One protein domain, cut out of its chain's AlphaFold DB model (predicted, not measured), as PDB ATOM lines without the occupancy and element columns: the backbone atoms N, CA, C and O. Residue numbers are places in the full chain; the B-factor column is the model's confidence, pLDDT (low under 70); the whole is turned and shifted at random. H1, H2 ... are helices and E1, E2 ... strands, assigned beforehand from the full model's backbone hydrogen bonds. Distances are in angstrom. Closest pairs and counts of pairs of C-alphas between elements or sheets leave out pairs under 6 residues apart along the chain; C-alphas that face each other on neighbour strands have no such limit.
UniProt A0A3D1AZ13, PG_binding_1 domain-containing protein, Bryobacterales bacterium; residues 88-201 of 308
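AT A GLANCE: This is residues 88 to 201 of the 308 residues of the protein "PG_binding_1 domain-containing protein" of Bryobacterales bacterium (UniProt A0A3D1AZ13). What shape does the model show? A small, strongly twisted sheet of four strands has H1 over one face and H3 over the other, both over its E4 and E3 half, while H2 packs on H3 away from the sheet. A long loop, residues 103 to 122, runs round the outside from H1 to E1. What is it made of, and how large is it? The printed part has 114 residues with three named helices and four named strands, in the order H1 E1 H2 E2 E3 E4 H3; the class is mixed, helices and strands, and the sheet, E1 E2 E4 E3, is mixed too. It is compact, with a radius of gyration of the C-alphas of 13.2 A, and rounded, spanning 35 by 33 by 28 A.

IN THESE COORDINATES: Where are the strands? E1 is residues 123 to 125, E2 residues 147 to 150, E3 residues 160 to 166, 19.8 A long, and E4 residues 170 to 176, 19.2 A long. Where are the helices? H1, residues 88 to 102, is 21.1 A long from C-alpha 88 at (110.826, 197.530, 98.339). H2 is residues 128 to 138, 14.7 A long, and H3, residues 184 to 198, is 20.6 A long and ends with C-alpha 198 at (122.758, 193.385, 118.271).

HOW THE PARTS SIT: How do the strands pair? E1 and E2 are antiparallel, with N 124 and O 149 3.0 A apart; E2 and E4 are parallel, with N 175 and O 148 2.8 A apart; the hairpin E3 and E4 is antiparallel, with N 164 and O 172 2.8 A apart, each pair within hydrogen-bond range. Which helices are on the sheet? H1 and H3 are on opposite faces, three layers with helices on both faces of a sheet. H1, at a height over the sheet of 8.2 A, runs slantwise to the strands, at 38 degrees to E3 on the local plane; its closest C-alphas to E3 are Arg 97 and Val 164, 6.3 A. H3, at a height over the sheet of 8.7 A, runs along the strands, at 21 degrees to E4 on the local plane; the closest C-alphas of H3 and E4 are those of Val 194 and Gln 173, 6.1 A apart, and the closest of H3 and E3 are those of Glu 190 and Thr 161, 5.9 A apart. Where is H2? It is not on the sheet but touches H3, the closest C-alphas being those of Ala 134 and Ile 188, 6.4 A, at a steep tilt of 67 degrees, only just short of about perpendicular, the same way. Are the helices' backbones complete? The O i to N i+4 pairs within hydrogen-bond range are 10 of 11 in H1, 6 of 7 in H2 and 10 of 11 in H3.

THE WHOLE: How far does it reach, and is it cut? The two C-alphas farthest apart, those of Pro 118 and Gly 139, are 36.4 A apart, and the printed part has no cut. Which link is long, and where is confidence low? The link from H1 to E1 is long, with 20 residues. The mean pLDDT of the printed part is 72.6, and residues 88 to 121, 152 to 158 and 166 to 169 are under 70.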
ATOM      1  N   ALA A  88     109.929 198.151  99.317       33.81
ATOM      2  CA  ALA A  88     110.826 197.530  98.339       33.81
ATOM      3  C   ALA A  88     112.216 197.164  98.906       33.81
ATOM      4  O   ALA A  88     112.837 196.222  98.409       33.81
ATOM      5  N   ASN A  89     112.693 197.796  99.986       39.44
ATOM      6  CA  ASN A  89     113.927 197.366 100.664       39.44
ATOM      7  C   ASN A  89     113.766 196.044 101.440       39.44
ATOM      8  O   ASN A  89     114.757 195.337 101.650       39.44
ATOM      9  N   LEU A  90     112.527 195.621 101.748       37.91
ATOM     10  CA  LEU A  90     112.274 194.242 102.168       37.91
ATOM     11  C   LEU A  90     112.559 193.253 101.039       37.91
ATOM     12  O   LEU A  90     112.952 192.143 101.352       37.91
ATOM     13  N   SER A  91     112.415 193.601  99.756       40.88
ATOM     14  CA  SER A  91     112.631 192.636  98.662       40.88
ATOM     15  C   SER A  91     114.103 192.223  98.506       40.88
ATOM     16  O   SER A  91     114.389 191.045  98.294       40.88
ATOM     17  N   SER A  92     115.049 193.149  98.713       44.53
ATOM     18  CA  SER A  92     116.490 192.843  98.710       44.53
ATOM     19  C   SER A  92     116.913 192.096  99.979       44.53
ATOM     20  O   SER A  92     117.648 191.111  99.898       44.53
ATOM     21  N   GLY A  93     116.386 192.491 101.145       46.59
ATOM     22  CA  GLY A  93     116.574 191.736 102.387       46.59
ATOM     23  C   GLY A  93     115.931 190.348 102.349       46.59
ATOM     24  O   GLY A  93     116.485 189.398 102.898       46.59
ATOM     25  N   LEU A  94     114.810 190.198 101.642       50.62
ATOM     26  CA  LEU A  94     114.121 188.931 101.409       50.62
ATOM     27  C   LEU A  94     114.901 188.049 100.434       50.62
ATOM     28  O   LEU A  94     114.973 186.851 100.665       50.62
ATOM     29  N   ALA A  95     115.542 188.610  99.405       54.44
ATOM     30  CA  ALA A  95     116.435 187.855  98.525       54.44
ATOM     31  C   ALA A  95     117.642 187.287  99.295       54.44
ATOM     32  O   ALA A  95     117.961 186.107  99.166       54.44
ATOM     33  N   ILE A  96     118.256 188.101 100.159       53.34
ATOM     34  CA  ILE A  96     119.347 187.673 101.044       53.34
ATOM     35  C   ILE A  96     118.858 186.616 102.042       53.34
ATOM     36  O   ILE A  96     119.477 185.562 102.179       53.34
ATOM     37  N   ARG A  97     117.716 186.859 102.700       55.03
ATOM     38  CA  ARG A  97     117.073 185.905 103.615       55.03
ATOM     39  C   ARG A  97     116.794 184.577 102.923       55.03
ATOM     40  O   ARG A  97     117.151 183.538 103.464       55.03
ATOM     41  N   ASN A  98     116.183 184.605 101.743       57.50
ATOM     42  CA  ASN A  98     115.844 183.412 100.977       57.50
ATOM     43  C   ASN A  98     117.108 182.651 100.573       57.50
ATOM     44  O   ASN A  98     117.130 181.437 100.725       57.50
ATOM     45  N   SER A  99     118.170 183.350 100.156       58.19
ATOM     46  CA  SER A  99     119.460 182.725  99.838       58.19
ATOM     47  C   SER A  99     120.144 182.106 101.060       58.19
ATOM     48  O   SER A  99     120.784 181.060 100.943       58.19
ATOM     49  N   LEU A 100     120.041 182.737 102.233       54.44
ATOM     50  CA  LEU A 100     120.610 182.210 103.472       54.44
ATOM     51  C   LEU A 100     119.826 180.982 103.952       54.44
ATOM     52  O   LEU A 100     120.424 179.971 104.308       54.44
ATOM     53  N   VAL A 101     118.493 181.039 103.898       55.50
ATOM     54  CA  VAL A 101     117.606 179.919 104.249       55.50
ATOM     55  C   VAL A 101     117.785 178.742 103.284       55.50
ATOM     56  O   VAL A 101     117.850 177.602 103.734       55.50
ATOM     57  N   SER A 102     117.934 178.991 101.977       55.06
ATOM     58  CA  SER A 102     118.144 177.931 100.979       55.06
ATOM     59  C   SER A 102     119.511 177.248 101.081       55.06
ATOM     60  O   SER A 102     119.691 176.180 100.505       55.06
ATOM     61  N   SER A 103     120.478 177.839 101.793       52.66
ATOM     62  CA  SER A 103     121.825 177.270 101.953       52.66
ATOM     63  C   SER A 103     121.905 176.098 102.948       52.66
ATOM     64  O   SER A 103     122.922 175.411 102.985       52.66
ATOM     65  N   GLY A 104     120.841 175.831 103.723       43.31
ATOM     66  CA  GLY A 104     120.580 174.548 104.399       43.31
ATOM     67  C   GLY A 104     121.572 174.046 105.466       43.31
ATOM     68  O   GLY A 104     121.327 172.984 106.033       43.31
ATOM     69  N   GLY A 105     122.668 174.752 105.767       43.16
ATOM     70  CA  GLY A 105     123.727 174.270 106.668       43.16
ATOM     71  C   GLY A 105     123.815 175.000 108.021       43.16
ATOM     72  O   GLY A 105     123.520 176.196 108.093       43.16
ATOM     73  N   PRO A 106     124.266 174.332 109.104       39.34
ATOM     74  CA  PRO A 106     124.575 174.989 110.372       39.34
ATOM     75  C   PRO A 106     125.757 175.954 110.190       39.34
ATOM     76  O   PRO A 106     126.900 175.556 109.962       39.34
ATOM     77  N   ILE A 107     125.471 177.253 110.305       46.28
ATOM     78  CA  ILE A 107     126.403 178.361 110.021       46.28
ATOM     79  C   ILE A 107     127.678 178.337 110.886       46.28
ATOM     80  O   ILE A 107     128.687 178.923 110.507       46.28
ATOM     81  N   GLY A 108     127.691 177.588 111.992       37.47
ATOM     82  CA  GLY A 108     128.851 177.465 112.882       37.47
ATOM     83  C   GLY A 108     130.105 176.821 112.266       37.47
ATOM     84  O   GLY A 108     131.177 176.941 112.851       37.47
ATOM     85  N   GLN A 109     130.010 176.162 111.103       35.44
ATOM     86  CA  GLN A 109     131.173 175.593 110.392       35.44
ATOM     87  C   GLN A 109     131.160 175.795 108.868       35.44
ATOM     88  O   GLN A 109     132.175 175.551 108.210       35.44
ATOM     89  N   VAL A 110     130.053 176.265 108.284       35.44
ATOM     90  CA  VAL A 110     130.001 176.576 106.852       35.44
ATOM     91  C   VAL A 110     130.776 177.867 106.621       35.44
ATOM     92  O   VAL A 110     130.333 178.955 106.986       35.44
ATOM     93  N   ARG A 111     131.952 177.756 105.999       43.03
ATOM     94  CA  ARG A 111     132.667 178.909 105.455       43.03
ATOM     95  C   ARG A 111     131.733 179.601 104.454       43.03
ATOM     96  O   ARG A 111     131.629 179.146 103.320       43.03
ATOM     97  N   LEU A 112     131.085 180.699 104.864       43.59
ATOM     98  CA  LEU A 112     130.391 181.686 104.015       43.59
ATOM     99  C   LEU A 112     131.391 182.410 103.087       43.59
ATOM    100  O   LEU A 112     131.409 183.637 102.980       43.59
ATOM    101  N   ALA A 113     132.296 181.662 102.460       40.03
ATOM    102  CA  ALA A 113     133.186 182.162 101.438       40.03
ATOM    103  C   ALA A 113     132.317 182.490 100.221       40.03
ATOM    104  O   ALA A 113     132.025 181.614  99.418       40.03
ATOM    105  N   ALA A 114     131.859 183.743 100.161       49.62
ATOM    106  CA  ALA A 114     131.179 184.363  99.032       49.62
ATOM    107  C   ALA A 114     130.102 183.469  98.393       49.62
ATOM    108  O   ALA A 114     130.312 182.895  97.327       49.62
ATOM    109  N   PHE A 115     128.922 183.373  99.016       46.44
ATOM    110  CA  PHE A 115     127.760 182.839  98.304       46.44
ATOM    111  C   PHE A 115     127.489 183.739  97.097       46.44
ATOM    112  O   PHE A 115     127.019 184.861  97.256       46.44
ATOM    113  N   SER A 116     127.831 183.268  95.903       47.34
ATOM    114  CA  SER A 116     127.572 183.958  94.645       47.34
ATOM    115  C   SER A 116     126.697 183.054  93.787       47.34
ATOM    116  O   SER A 116     127.197 182.218  93.037       47.34
ATOM    117  N   PHE A 117     125.379 183.199  93.924       42.50
ATOM    118  CA  PHE A 117     124.420 182.601  92.998       42.50
ATOM    119  C   PHE A 117     124.098 183.605  91.886       42.50
ATOM    120  O   PHE A 117     123.981 184.800  92.173       42.50
ATOM    121  N   PRO A 118     123.903 183.167  90.631       45.00
ATOM    122  CA  PRO A 118     123.439 184.052  89.566       45.00
ATOM    123  C   PRO A 118     122.162 184.799  89.993       45.00
ATOM    124  O   PRO A 118     121.142 184.183  90.288       45.00
ATOM    125  N   GLY A 119     122.230 186.133  90.070       51.12
ATOM    126  CA  GLY A 119     121.112 187.003  90.464       51.12
ATOM    127  C   GLY A 119     121.039 187.374  91.954       51.12
ATOM    128  O   GLY A 119     120.387 188.369  92.284       51.12
ATOM    129  N   VAL A 120     121.752 186.669  92.839       52.72
ATOM    130  CA  VAL A 120     121.836 186.990  94.275       52.72
ATOM    131  C   VAL A 120     123.099 187.821  94.544       52.72
ATOM    132  O   VAL A 120     124.158 187.491  94.015       52.72
ATOM    133  N   PRO A 121     123.020 188.912  95.331       62.22
ATOM    134  CA  PRO A 121     124.208 189.651  95.758       62.22
ATOM    135  C   PRO A 121     125.240 188.747  96.432       62.22
ATOM    136  O   PRO A 121     124.888 187.946  97.298       62.22
ATOM    137  N   ALA A 122     126.515 188.923  96.086       71.31
ATOM    138  CA  ALA A 122     127.587 188.248  96.794       71.31
ATOM    139  C   ALA A 122     127.684 188.805  98.222       71.31
ATOM    140  O   ALA A 122     127.693 190.021  98.437       71.31
ATOM    141  N   ILE A 123     127.733 187.910  99.209       76.69
ATOM    142  CA  ILE A 123     127.843 188.254 100.630       76.69
ATOM    143  C   ILE A 123     129.081 187.578 101.208       76.69
ATOM    144  O   ILE A 123     129.329 186.401 100.948       76.69
ATOM    145  N   ARG A 124     129.844 188.302 102.030       84.19
ATOM    146  CA  ARG A 124     130.999 187.755 102.756       84.19
ATOM    147  C   ARG A 124     131.112 188.323 104.166       84.19
ATOM    148  O   ARG A 124     130.602 189.405 104.444       84.19
ATOM    149  N   SER A 125     131.840 187.631 105.037       87.81
ATOM    150  CA  SER A 125     132.268 188.176 106.333       87.81
ATOM    151  C   SER A 125     133.233 189.349 106.151       87.81
ATOM    152  O   SER A 125     133.896 189.458 105.114       87.81
ATOM    153  N   LEU A 126     133.346 190.209 107.164       89.44
ATOM    154  CA  LEU A 126     134.324 191.300 107.188       89.44
ATOM    155  C   LEU A 126     135.770 190.786 107.138       89.44
ATOM    156  O   LEU A 126     136.088 189.721 107.664       89.44
ATOM    157  N   THR A 127     136.661 191.548 106.499       92.25
ATOM    158  CA  THR A 127     138.097 191.228 106.508       92.25
ATOM    159  C   THR A 127     138.712 191.532 107.873       92.25
ATOM    160  O   THR A 127     138.179 192.333 108.639       92.25
ATOM    161  N   ALA A 128     139.889 190.968 108.158       92.25
ATOM    162  CA  ALA A 128     140.635 191.293 109.376       92.25
ATOM    163  C   ALA A 128     140.917 192.802 109.513       92.25
ATOM    164  O   ALA A 128     140.824 193.347 110.609       92.25
ATOM    165  N   PHE A 129     141.192 193.492 108.399       92.06
ATOM    166  CA  PHE A 129     141.362 194.945 108.388       92.06
ATOM    167  C   PHE A 129     140.073 195.669 108.799       92.06
ATOM    168  O   PHE A 129     140.103 196.487 109.708       92.06
ATOM    169  N   GLN A 130     138.932 195.311 108.199       93.12
ATOM    170  CA  GLN A 130     137.627 195.896 108.533       93.12
ATOM    171  C   GLN A 130     137.249 195.649 109.999       93.12
ATOM    172  O   GLN A 130     136.763 196.556 110.668       93.12
ATOM    173  N   ILE A 131     137.523 194.448 110.518       96.19
ATOM    174  CA  ILE A 131     137.302 194.107 111.929       96.19
ATOM    175  C   ILE A 131     138.205 194.946 112.839       96.19
ATOM    176  O   ILE A 131     137.736 195.455 113.852       96.19
ATOM    177  N   ASN A 132     139.482 195.127 112.501       93.44
ATOM    178  CA  ASN A 132     140.385 195.959 113.299       93.44
ATOM    179  C   ASN A 132     139.956 197.434 113.288       93.44
ATOM    180  O   ASN A 132     139.929 198.061 114.345       93.44
ATOM    181  N   THR A 133     139.539 197.964 112.135       89.94
ATOM    182  CA  THR A 133     138.950 199.307 112.034       89.94
ATOM    183  C   THR A 133     137.698 199.428 112.901       89.94
ATOM    184  O   THR A 133     137.576 200.376 113.668       89.94
ATOM    185  N   ALA A 134     136.802 198.439 112.861       94.56
ATOM    186  CA  ALA A 134     135.609 198.410 113.701       94.56
ATOM    187  C   ALA A 134     135.945 198.374 115.198       94.56
ATOM    188  O   ALA A 134     135.351 199.110 115.982       94.56
ATOM    189  N   LYS A 135     136.924 197.560 115.609       95.81
ATOM    190  CA  LYS A 135     137.378 197.460 117.005       95.81
ATOM    191  C   LYS A 135     137.949 198.774 117.533       95.81
ATOM    192  O   LYS A 135     137.782 199.064 118.715       95.81
ATOM    193  N   ASN A 136     138.540 199.603 116.673       91.31
ATOM    194  CA  ASN A 136     138.968 200.949 117.058       91.31
ATOM    195  C   ASN A 136     137.797 201.863 117.429       91.31
ATOM    196  O   ASN A 136     138.035 202.881 118.062       91.31
ATOM    197  N   THR A 137     136.553 201.526 117.091       92.25
ATOM    198  CA  THR A 137     135.369 202.323 117.437       92.25
ATOM    199  C   THR A 137     134.489 201.601 118.445       92.25
ATOM    200  O   THR A 137     134.213 202.152 119.502       92.25
ATOM    201  N   TYR A 138     134.133 200.347 118.181       97.94
ATOM    202  CA  TYR A 138     133.189 199.555 118.975       97.94
ATOM    203  C   TYR A 138     133.869 198.661 120.021       97.94
ATOM    204  O   TYR A 138     133.211 198.079 120.876       97.94
ATOM    205  N   GLY A 139     135.200 198.549 120.008       96.12
ATOM    206  CA  GLY A 139     135.910 197.664 120.927       96.12
ATOM    207  C   GLY A 139     135.463 196.212 120.752       96.12
ATOM    208  O   GLY A 139     135.462 195.680 119.641       96.12
ATOM    209  N   GLY A 140     135.101 195.567 121.859       96.06
ATOM    210  CA  GLY A 140     134.625 194.186 121.876       96.06
ATOM    211  C   GLY A 140     133.109 194.025 121.785       96.06
ATOM    212  O   GLY A 140     132.665 192.902 121.961       96.06
ATOM    213  N   SER A 141     132.323 195.086 121.564       98.19
ATOM    214  CA  SER A 141     130.858 195.022 121.710       98.19
ATOM    215  C   SER A 141     130.119 194.371 120.540       98.19
ATOM    216  O   SER A 141     128.963 194.003 120.678       98.19
ATOM    217  N   LEU A 142     130.767 194.168 119.393       98.19
ATOM    218  CA  LEU A 142     130.140 193.556 118.219       98.19
ATOM    219  C   LEU A 142     130.458 192.062 118.087       98.19
ATOM    220  O   LEU A 142     131.624 191.656 118.116       98.19
ATOM    221  N   ASP A 143     129.435 191.251 117.810       96.50
ATOM    222  CA  ASP A 143     129.612 189.879 117.336       96.50
ATOM    223  C   ASP A 143     129.903 189.874 115.832       96.50
ATOM    224  O   ASP A 143     129.005 189.748 114.996       96.50
ATOM    225  N   PHE A 144     131.184 189.990 115.481       95.12
ATOM    226  CA  PHE A 144     131.649 189.986 114.092       95.12
ATOM    227  C   PHE A 144     131.350 188.689 113.330       95.12
ATOM    228  O   PHE A 144     131.350 188.712 112.099       95.12
ATOM    229  N   SER A 145     131.062 187.573 114.013       90.88
ATOM    230  CA  SER A 145     130.699 186.316 113.341       90.88
ATOM    231  C   SER A 145     129.330 186.389 112.655       90.88
ATOM    232  O   SER A 145     129.022 185.575 111.784       90.88
ATOM    233  N   ARG A 146     128.524 187.397 113.015       90.31
ATOM    234  CA  ARG A 146     127.154 187.608 112.533       90.31
ATOM    235  C   ARG A 146     127.024 188.800 111.587       90.31
ATOM    236  O   ARG A 146     125.909 189.117 111.176       90.31
ATOM    237  N   ILE A 147     128.146 189.438 111.242       92.31
ATOM    238  CA  ILE A 147     128.199 190.637 110.403       92.31
ATOM    239  C   ILE A 147     128.725 190.275 109.025       92.31
ATOM    240  O   ILE A 147     129.836 189.759 108.861       92.31
ATOM    241  N   PHE A 148     127.938 190.624 108.022       88.88
ATOM    242  CA  PHE A 148     128.263 190.391 106.632       88.88
ATOM    243  C   PHE A 148     128.199 191.680 105.827       88.88
ATOM    244  O   PHE A 148     127.521 192.633 106.201       88.88
ATOM    245  N   ILE A 149     128.908 191.698 104.704       84.81
ATOM    246  CA  ILE A 149     128.930 192.808 103.758       84.81
ATOM    247  C   ILE A 149     128.611 192.307 102.351       84.81
ATOM    248  O   ILE A 149     129.021 191.207 101.969       84.81
ATOM    249  N   THR A 150     127.908 193.132 101.583       81.50
ATOM    250  CA  THR A 150     127.665 192.934 100.152       81.50
ATOM    251  C   THR A 150     128.018 194.180  99.344       81.50
ATOM    252  O   THR A 150     128.025 195.302  99.851       81.50
ATOM    253  N   ASP A 151     128.314 193.966  98.067       76.44
ATOM    254  CA  ASP A 151     128.623 194.987  97.074       76.44
ATOM    255  C   ASP A 151     127.388 195.616  96.415       76.44
ATOM    256  O   ASP A 151     127.525 196.474  95.543       76.44
ATOM    257  N   ARG A 152     126.169 195.258  96.833       67.56
ATOM    258  CA  ARG A 152     124.971 195.978  96.387       67.56
ATOM    259  C   ARG A 152     124.752 197.268  97.160       67.56
ATOM    260  O   ARG A 152     124.964 197.338  98.367       67.56
ATOM    261  N   LYS A 153     124.294 198.286  96.431       60.12
ATOM    262  CA  LYS A 153     123.744 199.525  96.988       60.12
ATOM    263  C   LYS A 153     122.249 199.360  97.229       60.12
ATOM    264  O   LYS A 153     121.590 198.599  96.516       60.12
ATOM    265  N   GLY A 154     121.721 200.098  98.200       50.34
ATOM    266  CA  GLY A 154     120.278 200.257  98.359       50.34
ATOM    267  C   GLY A 154     119.660 201.078  97.238       50.34
ATOM    268  O   GLY A 154     120.357 201.601  96.359       50.34
ATOM    269  N   ALA A 155     118.336 201.215  97.288       42.75
ATOM    270  CA  ALA A 155     117.625 202.182  96.459       42.75
ATOM    271  C   ALA A 155     118.268 203.580  96.606       42.75
ATOM    272  O   ALA A 155     118.661 203.977  97.702       42.75
ATOM    273  N   GLY A 156     118.460 204.295  95.493       45.22
ATOM    274  CA  GLY A 156     119.136 205.603  95.487       45.22
ATOM    275  C   GLY A 156     120.667 205.556  95.628       45.22
ATOM    276  O   GLY A 156     121.305 206.597  95.758       45.22
ATOM    277  N   GLY A 157     121.286 204.371  95.598       56.12
ATOM    278  CA  GLY A 157     122.742 204.243  95.514       56.12
ATOM    279  C   GLY A 157     123.498 204.476  96.832       56.12
ATOM    280  O   GLY A 157     124.718 204.694  96.797       56.12
ATOM    281  N   ARG A 158     122.805 204.434  97.974       58.19
ATOM    282  CA  ARG A 158     123.379 204.674  99.306       58.19
ATOM    283  C   ARG A 158     123.650 203.362 100.061       58.19
ATOM    284  O   ARG A 158     122.964 202.366  99.798       58.19
ATOM    285  N   PRO A 159     124.655 203.352 100.952       72.81
ATOM    286  CA  PRO A 159     124.829 202.296 101.940       72.81
ATOM    287  C   PRO A 159     123.597 202.146 102.843       72.81
ATOM    288  O   PRO A 159     122.871 203.119 103.052       72.81
ATOM    289  N   PHE A 160     123.322 200.922 103.294       76.50
ATOM    290  CA  PHE A 160     122.322 200.650 104.331       76.50
ATOM    291  C   PHE A 160     122.557 199.290 104.993       76.50
ATOM    292  O   PHE A 160     123.082 198.366 104.366       76.50
ATOM    293  N   THR A 161     122.069 199.124 106.220       82.81
ATOM    294  CA  THR A 161     122.174 197.875 106.983       82.81
ATOM    295  C   THR A 161     120.810 197.239 107.203       82.81
ATOM    296  O   THR A 161     119.821 197.909 107.497       82.81
ATOM    297  N   ILE A 162     120.758 195.911 107.099       77.19
ATOM    298  CA  ILE A 162     119.581 195.110 107.444       77.19
ATOM    299  C   ILE A 162     119.909 194.091 108.530       77.19
ATOM    300  O   ILE A 162     121.042 193.623 108.641       77.19
ATOM    301  N   ALA A 163     118.883 193.687 109.273       81.31
ATOM    302  CA  ALA A 163     118.929 192.535 110.160       81.31
ATOM    303  C   ALA A 163     117.991 191.445 109.632       81.31
ATOM    304  O   ALA A 163     116.826 191.703 109.324       81.31
ATOM    305  N   VAL A 164     118.503 190.223 109.517       76.31
ATOM    306  CA  VAL A 164     117.774 189.070 108.992       76.31
ATOM    307  C   VAL A 164     117.729 187.991 110.060       76.31
ATOM    308  O   VAL A 164     118.751 187.400 110.403       76.31
ATOM    309  N   THR A 165     116.532 187.708 110.565       76.50
ATOM    310  CA  THR A 165     116.302 186.629 111.530       76.50
ATOM    311  C   THR A 165     115.777 185.392 110.817       76.50
ATOM    312  O   THR A 165     114.770 185.450 110.101       76.50
ATOM    313  N   THR A 166     116.438 184.255 111.027       66.75
ATOM    314  CA  THR A 166     115.938 182.950 110.579       66.75
ATOM    315  C   THR A 166     115.957 181.941 111.732       66.75
ATOM    316  O   THR A 166     116.787 182.084 112.636       66.75
ATOM    317  N   PRO A 167     115.093 180.907 111.703       63.31
ATOM    318  CA  PRO A 167     115.090 179.857 112.725       63.31
ATOM    319  C   PRO A 167     116.415 179.093 112.832       63.31
ATOM    320  O   PRO A 167     116.759 178.611 113.902       63.31
ATOM    321  N   VAL A 168     117.159 178.982 111.727       62.03
ATOM    322  CA  VAL A 168     118.393 178.184 111.650       62.03
ATOM    323  C   VAL A 168     119.605 178.997 112.087       62.03
ATOM    324  O   VAL A 168     120.520 178.484 112.721       62.03
ATOM    325  N   THR A 169     119.630 180.276 111.727       61.59
ATOM    326  CA  THR A 169     120.835 181.094 111.855       61.59
ATOM    327  C   THR A 169     120.819 181.955 113.099       61.59
ATOM    328  O   THR A 169     121.886 182.398 113.503       61.59
ATOM    329  N   GLY A 170     119.650 182.235 113.684       77.12
ATOM    330  CA  GLY A 170     119.446 183.413 114.530       77.12
ATOM    331  C   GLY A 170     119.499 184.701 113.697       77.12
ATOM    332  O   GLY A 170     119.466 184.652 112.463       77.12
ATOM    333  N   THR A 171     119.607 185.865 114.336       83.88
ATOM    334  CA  THR A 171     119.689 187.157 113.628       83.88
ATOM    335  C   THR A 171     121.091 187.443 113.111       83.88
ATOM    336  O   THR A 171     122.025 187.501 113.904       83.88
ATOM    337  N   ILE A 172     121.260 187.623 111.805       85.81
ATOM    338  CA  ILE A 172     122.498 188.149 111.212       85.81
ATOM    339  C   ILE A 172     122.287 189.587 110.741       85.81
ATOM    340  O   ILE A 172     121.152 189.982 110.465       85.81
ATOM    341  N   GLN A 173     123.366 190.350 110.601       89.75
ATOM    342  CA  GLN A 173     123.335 191.686 110.016       89.75
ATOM    343  C   GLN A 173     124.091 191.708 108.694       89.75
ATOM    344  O   GLN A 173     125.175 191.134 108.572       89.75
ATOM    345  N   VAL A 174     123.514 192.379 107.699       84.75
ATOM    346  CA  VAL A 174     124.121 192.525 106.376       84.75
ATOM    347  C   VAL A 174     124.202 194.003 106.030       84.75
ATOM    348  O   VAL A 174     123.181 194.682 105.942       84.75
ATOM    349  N   MET A 175     125.431 194.481 105.854       86.38
ATOM    350  CA  MET A 175     125.749 195.839 105.433       86.38
ATOM    351  C   MET A 175     125.849 195.873 103.908       86.38
ATOM    352  O   MET A 175     126.684 195.199 103.298       86.38
ATOM    353  N   ASN A 176     124.981 196.651 103.281       81.12
ATOM    354  CA  ASN A 176     124.888 196.790 101.836       81.12
ATOM    355  C   ASN A 176     125.607 198.075 101.425       81.12
ATOM    356  O   ASN A 176     124.982 199.117 101.252       81.12
ATOM    357  N   CYS A 177     126.934 198.018 101.309       75.81
ATOM    358  CA  CYS A 177     127.762 199.217 101.145       75.81
ATOM    359  C   CYS A 177     128.003 199.615  99.680       75.81
ATOM    360  O   CYS A 177     128.713 200.583  99.409       75.81
ATOM    361  N   GLY A 178     127.478 198.865  98.707       70.94
ATOM    362  CA  GLY A 178     127.752 199.104  97.285       70.94
ATOM    363  C   GLY A 178     129.138 198.706  96.799       70.94
ATOM    364  O   GLY A 178     129.481 198.919  95.640       70.94
ATOM    365  N   THR A 179     129.954 198.192  97.708       76.50
ATOM    366  CA  THR A 179     131.303 197.704  97.478       76.50
ATOM    367  C   THR A 179     131.691 196.822  98.659       76.50
ATOM    368  O   THR A 179     131.252 197.040  99.788       76.50
ATOM    369  N   PHE A 180     132.557 195.840  98.427       80.62
ATOM    370  CA  PHE A 180     133.150 195.065  99.513       80.62
ATOM    371  C   PHE A 180     134.185 195.856 100.317       80.62
ATOM    372  O   PHE A 180     134.586 195.414 101.393       80.62
ATOM    373  N   THR A 181     134.641 196.991  99.802       82.12
ATOM    374  CA  THR A 181     135.675 197.838 100.401       82.12
ATOM    375  C   THR A 181     135.150 199.263 100.559       82.12
ATOM    376  O   THR A 181     135.613 200.156  99.847       82.12
ATOM    377  N   PRO A 182     134.149 199.483 101.432       79.44
ATOM    378  CA  PRO A 182     133.722 200.833 101.767       79.44
ATOM    379  C   PRO A 182     134.884 201.614 102.384       79.44
ATOM    380  O   PRO A 182     135.806 201.022 102.958       79.44
ATOM    381  N   ASP A 183     134.826 202.940 102.276       80.88
ATOM    382  CA  ASP A 183     135.675 203.802 103.092       80.88
ATOM    383  C   ASP A 183     135.383 203.612 104.590       80.88
ATOM    384  O   ASP A 183     134.422 202.949 104.997       80.88
ATOM    385  N   GLN A 184     136.282 204.140 105.419       81.44
ATOM    386  CA  GLN A 184     136.202 203.974 106.864       81.44
ATOM    387  C   GLN A 184     134.917 204.580 107.436       81.44
ATOM    388  O   GLN A 184     134.303 203.949 108.290       81.44
ATOM    389  N   ASP A 185     134.506 205.748 106.953       77.25
ATOM    390  CA  ASP A 185     133.357 206.482 107.479       77.25
ATOM    391  C   ASP A 185     132.067 205.694 107.218       77.25
ATOM    392  O   ASP A 185     131.349 205.347 108.154       77.25
ATOM    393  N   THR A 186     131.872 205.238 105.976       79.88
ATOM    394  CA  THR A 186     130.771 204.347 105.588       79.88
ATOM    395  C   THR A 186     130.777 203.053 106.403       79.88
ATOM    396  O   THR A 186     129.735 202.602 106.872       79.88
ATOM    397  N   LEU A 187     131.944 202.418 106.579       83.75
ATOM    398  CA  LEU A 187     132.045 201.187 107.365       83.75
ATOM    399  C   LEU A 187     131.618 201.415 108.818       83.75
ATOM    400  O   LEU A 187     130.860 200.619 109.366       83.75
ATOM    401  N   ILE A 188     132.126 202.474 109.448       87.19
ATOM    402  CA  ILE A 188     131.839 202.787 110.846       87.19
ATOM    403  C   ILE A 188     130.370 203.167 111.031       87.19
ATOM    404  O   ILE A 188     129.768 202.699 111.998       87.19
ATOM    405  N   HIS A 189     129.792 203.923 110.102       89.56
ATOM    406  CA  HIS A 189     128.379 204.287 110.099       89.56
ATOM    407  C   HIS A 189     127.471 203.054 110.074       89.56
ATOM    408  O   HIS A 189     126.654 202.852 110.970       89.56
ATOM    409  N   GLU A 190     127.655 202.168 109.091       91.06
ATOM    410  CA  GLU A 190     126.816 200.973 108.951       91.06
ATOM    411  C   GLU A 190     126.974 200.015 110.141       91.06
ATOM    412  O   GLU A 190     126.009 199.411 110.613       91.06
ATOM    413  N   LEU A 191     128.173 199.939 110.723       97.12
ATOM    414  CA  LEU A 191     128.396 199.178 111.951       97.12
ATOM    415  C   LEU A 191     127.654 199.751 113.168       97.12
ATOM    416  O   LEU A 191     127.384 198.992 114.099       97.12
ATOM    417  N   ALA A 192     127.268 201.030 113.170       97.25
ATOM    418  CA  ALA A 192     126.448 201.589 114.244       97.25
ATOM    419  C   ALA A 192     125.048 200.974 114.215       97.25
ATOM    420  O   ALA A 192     124.507 200.607 115.257       97.25
ATOM    421  N   HIS A 193     124.491 200.771 113.022       96.00
ATOM    422  CA  HIS A 193     123.228 200.063 112.836       96.00
ATOM    423  C   HIS A 193     123.327 198.583 113.198       96.00
ATOM    424  O   HIS A 193     122.413 198.021 113.808       96.00
ATOM    425  N   VAL A 194     124.463 197.949 112.901       97.75
ATOM    426  CA  VAL A 194     124.736 196.594 113.385       97.75
ATOM    427  C   VAL A 194     124.756 196.553 114.912       97.75
ATOM    428  O   VAL A 194     124.111 195.689 115.503       97.75
ATOM    429  N   TRP A 195     125.441 197.500 115.556       98.50
ATOM    430  CA  TRP A 195     125.481 197.602 117.014       98.50
ATOM    431  C   TRP A 195     124.075 197.791 117.590       98.50
ATOM    432  O   TRP A 195     123.680 197.048 118.489       98.50
ATOM    433  N   GLN A 196     123.289 198.704 117.014       98.31
ATOM    434  CA  GLN A 196     121.896 198.951 117.399       98.31
ATOM    435  C   GLN A 196     121.041 197.685 117.271       98.31
ATOM    436  O   GLN A 196     120.213 197.421 118.136       98.31
ATOM    437  N   SER A 197     121.254 196.888 116.221       96.31
ATOM    438  CA  SER A 197     120.576 195.606 116.009       96.31
ATOM    439  C   SER A 197     120.953 194.555 117.057       96.31
ATOM    440  O   SER A 197     120.076 193.878 117.590       96.31
ATOM    441  N   GLN A 198     122.247 194.410 117.355       97.56
ATOM    442  CA  GLN A 198     122.758 193.385 118.271       97.56
ATOM    443  C   GLN A 198     122.458 193.680 119.750       97.56
ATOM    444  O   GLN A 198     122.420 192.745 120.547       97.56
ATOM    445  N   HIS A 199     122.205 194.943 120.108       98.19
ATOM    446  CA  HIS A 199     121.951 195.384 121.489       98.19
ATOM    447  C   HIS A 199     120.514 195.876 121.701       98.19
ATOM    448  O   HIS A 199     120.264 196.789 122.491       98.19
ATOM    449  N   HIS A 200     119.552 195.303 120.978       96.88
ATOM    450  CA  HIS A 200     118.133 195.620 121.117       96.88
ATOM    451  C   HIS A 200     117.292 194.341 121.170       96.88
ATOM    452  O   HIS A 200     117.584 193.361 120.490       96.88
ATOM    453  N   SER A 201     116.204 194.356 121.943       93.44
ATOM    454  CA  SER A 201     115.275 193.216 122.051       93.44
ATOM    455  C   SER A 201     114.530 192.916 120.741       93.44
ATOM    456  O   SER A 201     114.120 191.785 120.493       93.44
TER     457      SER A 201